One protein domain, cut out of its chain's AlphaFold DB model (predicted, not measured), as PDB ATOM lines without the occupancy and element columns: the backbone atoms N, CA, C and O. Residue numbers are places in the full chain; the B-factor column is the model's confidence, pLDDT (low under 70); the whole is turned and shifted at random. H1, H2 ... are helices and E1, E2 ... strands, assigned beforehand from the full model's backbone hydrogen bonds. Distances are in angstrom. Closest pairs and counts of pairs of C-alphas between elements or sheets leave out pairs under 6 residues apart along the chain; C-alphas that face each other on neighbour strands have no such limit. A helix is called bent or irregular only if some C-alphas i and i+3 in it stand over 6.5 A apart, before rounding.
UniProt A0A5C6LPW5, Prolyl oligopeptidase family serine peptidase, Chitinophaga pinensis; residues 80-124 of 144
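What this domain is: This is residues 80 to 124 of the 144 residues of the protein "Prolyl oligopeptidase family serine peptidase" of Chitinophaga pinensis (UniProt A0A5C6LPW5). Picture a flattened loop of chain: helix H1 runs along one long side, the bent strand E1 comes back along the other, and helix H2 closes the end where H1 begins. The turn from H1 into E1 makes the opposite end, and after H2 a tail, residues 118 to 124, folds back toward E1. The printed part has 45 residues with two named helices and one named strand in the order H1, E1, H2; E1 pairs with no named strand, and the class is mixed, helices and strands. The whole is compact, with a radius of gyration of the C-alphas of 10.6 A, yet elongated in outline, spanning 32 by 17 by 15 A.

Where its parts are: Find C-alpha 80 at (175.912, 173.183, 67.043); there H1 begins, and it runs through residues 80 to 91, 16.2 A from first to last C-alpha. Go on to C-alpha 96 at (194.434, 166.138, 70.933), where E1 starts; it holds residues 96 to 106, 24.0 A from first to last C-alpha, and bends by 92 degrees at residue 99. Then look for H2 at residues 108 to 117, 14.7 A long, which ends with C-alpha 117 at (174.903, 167.596, 74.062).

How they stand to each other: Start at H1, the longest helix by residues. Near its last residue, look at Ala 91 and Gln 98: theirs are the closest C-alphas of H1 and E1, 5.6 A apart. Follow E1 on to Gly 105, whose C-alpha is 6.0 A from that of Thr 113, the closest pair of E1 and H2. Now compare Ala 80 with Val 116: H1 and H2 touch there, with their closest C-alphas 5.2 A apart. H1 touches H2 with residues 80 to 84 alone. The two helices stand at a steep tilt of 66 degrees and run the same way. In both H1 and H2, each backbone O of residue i is within hydrogen-bond range of the N of residue i+4.

The domain as a whole: Look at Asn 94 and Ser 107 for the full reach of the domain: their C-alphas, the two farthest apart, are 32.4 A from each other. Residues 92 to 97 stand free, and so do residues 106 to 111, of which 108 to 111 belong to H2. Without these stretches the body has 33 residues and spans 20 by 17 by 16 A. The printed part has no cut, and the links H1 to E1 and E1 to H2 are tight. From Ala 80 to Ala 124, first to last printed C-alpha, the distance is 15.9 A. In the B-factor column you will find a mean pLDDT of the printed part of 95.5, and no printed residue is under 70.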
ATOM      1  N   ALA A  80     175.451 174.528  66.716       93.50
ATOM      2  CA  ALA A  80     175.912 173.183  67.043       93.50
ATOM      3  C   ALA A  80     176.690 172.530  65.897       93.50
ATOM      4  O   ALA A  80     177.725 171.907  66.129       93.50
ATOM      5  N   ARG A  81     176.266 172.722  64.639       94.44
ATOM      6  CA  ARG A  81     177.038 172.242  63.480       94.44
ATOM      7  C   ARG A  81     178.431 172.860  63.411       94.44
ATOM      8  O   ARG A  81     179.366 172.154  63.038       94.44
ATOM      9  N   ALA A  82     178.583 174.141  63.750       92.88
ATOM     10  CA  ALA A  82     179.893 174.788  63.787       92.88
ATOM     11  C   ALA A  82     180.782 174.174  64.882       92.88
ATOM     12  O   ALA A  82     181.902 173.761  64.586       92.88
ATOM     13  N   VAL A  83     180.253 174.013  66.101       95.38
ATOM     14  CA  VAL A  83     180.972 173.405  67.237       95.38
ATOM     15  C   VAL A  83     181.371 171.954  66.943       95.38
ATOM     16  O   VAL A  83     182.528 171.579  67.120       95.38
ATOM     17  N   ILE A  84     180.458 171.137  66.413       96.06
ATOM     18  CA  ILE A  84     180.725 169.727  66.086       96.06
ATOM     19  C   ILE A  84     181.784 169.601  64.982       96.06
ATOM     20  O   ILE A  84     182.657 168.736  65.059       96.06
ATOM     21  N   ARG A  85     181.736 170.456  63.952       95.06
ATOM     22  CA  ARG A  85     182.754 170.469  62.886       95.06
ATOM     23  C   ARG A  85     184.121 170.876  63.423       95.06
ATOM     24  O   ARG A  85     185.105 170.223  63.095       95.06
ATOM     25  N   ALA A  86     184.169 171.899  64.271       94.31
ATOM     26  CA  ALA A  86     185.385 172.320  64.955       94.31
ATOM     27  C   ALA A  86     185.986 171.197  65.812       94.31
ATOM     28  O   ALA A  86     187.188 170.948  65.737       94.31
ATOM     29  N   ALA A  87     185.154 170.478  66.569       96.50
ATOM     30  CA  ALA A  87     185.605 169.358  67.387       96.50
ATOM     31  C   ALA A  87     186.183 168.215  66.553       96.50
ATOM     32  O   ALA A  87     187.268 167.727  66.850       96.50
ATOM     33  N   LYS A  88     185.515 167.843  65.456       96.06
ATOM     34  CA  LYS A  88     186.028 166.830  64.522       96.06
ATOM     35  C   LYS A  88     187.335 167.258  63.853       96.06
ATOM     36  O   LYS A  88     188.233 166.437  63.712       96.06
ATOM     37  N   TYR A  89     187.448 168.530  63.474       95.06
ATOM     38  CA  TYR A  89     188.679 169.085  62.913       95.06
ATOM     39  C   TYR A  89     189.837 169.003  63.914       95.06
ATOM     40  O   TYR A  89     190.907 168.511  63.570       95.06
ATOM     41  N   LEU A  90     189.621 169.421  65.166       94.81
ATOM     42  CA  LEU A  90     190.662 169.340  66.190       94.81
ATOM     43  C   LEU A  90     191.019 167.899  66.565       94.81
ATOM     44  O   LEU A  90     192.192 167.588  66.745       94.81
ATOM     45  N   ALA A  91     190.039 166.999  66.627       95.62
ATOM     46  CA  ALA A  91     190.270 165.590  66.937       95.62
ATOM     47  C   ALA A  91     191.215 164.887  65.942       95.62
ATOM     48  O   ALA A  91     191.809 163.868  66.297       95.62
ATOM     49  N   ALA A  92     191.381 165.424  64.726       95.50
ATOM     50  CA  ALA A  92     192.315 164.903  63.730       95.50
ATOM     51  C   ALA A  92     193.796 165.183  64.058       95.50
ATOM     52  O   ALA A  92     194.679 164.584  63.449       95.50
ATOM     53  N   PHE A  93     194.096 166.073  65.010       95.88
ATOM     54  CA  PHE A  93     195.472 166.358  65.397       95.88
ATOM     55  C   PHE A  93     196.005 165.346  66.416       95.88
ATOM     56  O   PHE A  93     195.366 165.031  67.420       95.88
ATOM     57  N   ASN A  94     197.253 164.913  66.216       96.50
ATOM     58  CA  ASN A  94     197.916 163.951  67.098       96.50
ATOM     59  C   ASN A  94     198.157 164.460  68.520       96.50
ATOM     60  O   ASN A  94     198.393 163.641  69.392       96.50
ATOM     61  N   TRP A  95     198.067 165.755  68.791       97.12
ATOM     62  CA  TRP A  95     198.219 166.302  70.140       97.12
ATOM     63  C   TRP A  95     196.882 166.447  70.886       97.12
ATOM     64  O   TRP A  95     196.866 166.842  72.048       97.12
ATOM     65  N   VAL A  96     195.745 166.104  70.268       97.88
ATOM     66  CA  VAL A  96     194.434 166.138  70.933       97.88
ATOM     67  C   VAL A  96     194.137 164.817  71.637       97.88
ATOM     68  O   VAL A  96     194.265 163.729  71.065       97.88
ATOM     69  N   GLN A  97     193.692 164.909  72.890       97.44
ATOM     70  CA  GLN A  97     193.140 163.788  73.639       97.44
ATOM     71  C   GLN A  97     191.637 163.656  73.348       97.44
ATOM     72  O   GLN A  97     190.811 164.249  74.034       97.44
ATOM     73  N   GLN A  98     191.276 162.865  72.332       91.38
ATOM     74  CA  GLN A  98     189.900 162.771  71.807       91.38
ATOM     75  C   GLN A  98     188.835 162.444  72.876       91.38
ATOM     76  O   GLN A  98     187.743 162.993  72.830       91.38
ATOM     77  N   GLY A  99     189.158 161.619  73.880       95.19
ATOM     78  CA  GLY A  99     188.248 161.292  74.991       95.19
ATOM     79  C   GLY A  99     188.158 162.349  76.103       95.19
ATOM     80  O   GLY A  99     187.482 162.122  77.099       95.19
ATOM     81  N   LYS A 100     188.862 163.481  75.977       98.00
ATOM     82  CA  LYS A 100     188.862 164.587  76.949       98.00
ATOM     83  C   LYS A 100     188.579 165.924  76.269       98.00
ATOM     84  O   LYS A 100     189.329 166.890  76.412       98.00
ATOM     85  N   MET A 101     187.491 165.960  75.507       98.44
ATOM     86  CA  MET A 101     186.946 167.190  74.937       98.44
ATOM     87  C   MET A 101     185.753 167.671  75.766       98.44
ATOM     88  O   MET A 101     184.841 166.891  76.030       98.44
ATOM     89  N   GLY A 102     185.756 168.939  76.169       98.12
ATOM     90  CA  GLY A 102     184.698 169.562  76.962       98.12
ATOM     91  C   GLY A 102     184.077 170.776  76.275       98.12
ATOM     92  O   GLY A 102     184.705 171.402  75.422       98.12
ATOM     93  N   LEU A 103     182.850 171.118  76.657       97.69
ATOM     94  CA  LEU A 103     182.131 172.307  76.191       97.69
ATOM     95  C   LEU A 103     181.995 173.331  77.314       97.69
ATOM     96  O   LEU A 103     181.675 172.960  78.444       97.69
ATOM     97  N   GLN A 104     182.149 174.612  76.992       95.44
ATOM     98  CA  GLN A 104     181.809 175.706  77.892       95.44
ATOM     99  C   GLN A 104     181.106 176.837  77.133       95.44
ATOM    100  O   GLN A 104     181.643 177.376  76.166       95.44
ATOM    101  N   GLY A 105     179.919 177.219  77.603       93.56
ATOM    102  CA  GLY A 105     179.170 178.353  77.068       93.56
ATOM    103  C   GLY A 105     178.401 179.097  78.159       93.56
ATOM    104  O   GLY A 105     177.832 178.476  79.055       93.56
ATOM    105  N   HIS A 106     178.379 180.428  78.071       91.44
ATOM    106  CA  HIS A 106     177.635 181.327  78.962       91.44
ATOM    107  C   HIS A 106     176.496 182.015  78.200       91.44
ATOM    108  O   HIS A 106     176.649 182.231  77.001       91.44
ATOM    109  N   SER A 107     175.379 182.361  78.850       91.25
ATOM    110  CA  SER A 107     174.218 183.022  78.229       91.25
ATOM    111  C   SER A 107     173.739 182.269  76.973       91.25
ATOM    112  O   SER A 107     173.544 181.053  77.027       91.25
ATOM    113  N   PHE A 108     173.621 182.910  75.808       90.38
ATOM    114  CA  PHE A 108     173.330 182.234  74.540       90.38
ATOM    115  C   PHE A 108     174.260 181.035  74.248       90.38
ATOM    116  O   PHE A 108     173.820 180.004  73.737       90.38
ATOM    117  N   GLY A 109     175.537 181.107  74.636       92.00
ATOM    118  CA  GLY A 109     176.461 179.975  74.559       92.00
ATOM    119  C   GLY A 109     176.027 178.788  75.429       92.00
ATOM    120  O   GLY A 109     176.219 177.644  75.030       92.00
ATOM    121  N   GLY A 110     175.392 179.033  76.578       93.81
ATOM    122  CA  GLY A 110     174.801 177.994  77.425       93.81
ATOM    123  C   GLY A 110     173.645 177.265  76.733       93.81
ATOM    124  O   GLY A 110     173.611 176.034  76.741       93.81
ATOM    125  N   TYR A 111     172.773 178.000  76.031       94.00
ATOM    126  CA  TYR A 111     171.752 177.403  75.158       94.00
ATOM    127  C   TYR A 111     172.383 176.513  74.078       94.00
ATOM    128  O   TYR A 111     171.965 175.369  73.883       94.00
ATOM    129  N   VAL A 112     173.435 176.998  73.410       94.88
ATOM    130  CA  VAL A 112     174.162 176.211  72.403       94.88
ATOM    131  C   VAL A 112     174.769 174.951  73.024       94.88
ATOM    132  O   VAL A 112     174.660 173.885  72.424       94.88
ATOM    133  N   THR A 113     175.356 175.030  74.222       96.50
ATOM    134  CA  THR A 113     175.893 173.861  74.937       96.50
ATOM    135  C   THR A 113     174.817 172.808  75.186       96.50
ATOM    136  O   THR A 113     175.021 171.649  74.818       96.50
ATOM    137  N   ASN A 114     173.660 173.204  75.721       96.00
ATOM    138  CA  ASN A 114     172.524 172.304  75.943       96.00
ATOM    139  C   ASN A 114     172.029 171.672  74.631       96.00
ATOM    140  O   ASN A 114     171.738 170.478  74.564       96.00
ATOM    141  N   TYR A 115     171.995 172.447  73.545       95.75
ATOM    142  CA  TYR A 115     171.633 171.923  72.233       95.75
ATOM    143  C   TYR A 115     172.675 170.925  71.699       95.75
ATOM    144  O   TYR A 115     172.317 169.886  71.155       95.75
ATOM    145  N   VAL A 116     173.976 171.195  71.840       97.50
ATOM    146  CA  VAL A 116     175.033 170.309  71.323       97.50
ATOM    147  C   VAL A 116     174.982 168.937  71.994       97.50
ATOM    148  O   VAL A 116     175.007 167.930  71.288       97.50
ATOM    149  N   ILE A 117     174.867 168.874  73.325       97.12
ATOM    150  CA  ILE A 117     174.903 167.596  74.062       97.12
ATOM    151  C   ILE A 117     173.715 166.676  73.759       97.12
ATOM    152  O   ILE A 117     173.823 165.467  73.920       97.12
ATOM    153  N   THR A 118     172.601 167.219  73.264       96.50
ATOM    154  CA  THR A 118     171.444 166.416  72.832       96.50
ATOM    155  C   THR A 118     171.590 165.864  71.408       96.50
ATOM    156  O   THR A 118     170.809 165.012  70.998       96.50
ATOM    157  N   HIS A 119     172.599 166.308  70.649       96.38
ATOM    158  CA  HIS A 119     172.787 165.964  69.233       96.38
ATOM    159  C   HIS A 119     174.116 165.245  68.944       96.38
ATOM    160  O   HIS A 119     174.411 164.934  67.787       96.38
ATOM    161  N   THR A 120     174.952 165.004  69.957       96.50
ATOM    162  CA  THR A 120     176.222 164.284  69.806       96.50
ATOM    163  C   THR A 120     176.752 163.755  71.140       96.50
ATOM    164  O   THR A 120     176.474 164.320  72.189       96.50
ATOM    165  N   GLN A 121     177.588 162.715  71.083       95.81
ATOM    166  CA  GLN A 121     178.299 162.132  72.233       95.81
ATOM    167  C   GLN A 121     179.816 162.404  72.191       95.81
ATOM    168  O   GLN A 121     180.599 161.734  72.852       95.81
ATOM    169  N   LEU A 122     180.261 163.369  71.377       96.31
ATOM    170  CA  LEU A 122     181.691 163.671  71.195       96.31
ATOM    171  C   LEU A 122     182.380 164.259  72.435       96.31
ATOM    172  O   LEU A 122     183.609 164.281  72.484       96.31
ATOM    173  N   PHE A 123     181.619 164.798  73.385       98.12
ATOM    174  CA  PHE A 123     182.151 165.591  74.488       98.12
ATOM    175  C   PHE A 123     182.003 164.841  75.809       98.12
ATOM    176  O   PHE A 123     180.926 164.352  76.133       98.12
ATOM    177  N   ALA A 124     183.092 164.776  76.571       98.12
ATOM    178  CA  ALA A 124     183.159 164.103  77.864       98.12
ATOM    179  C   ALA A 124     182.539 164.932  79.001       98.12
ATOM    180  O   ALA A 124     182.136 164.380  80.019       98.12
TER     181      ALA A 124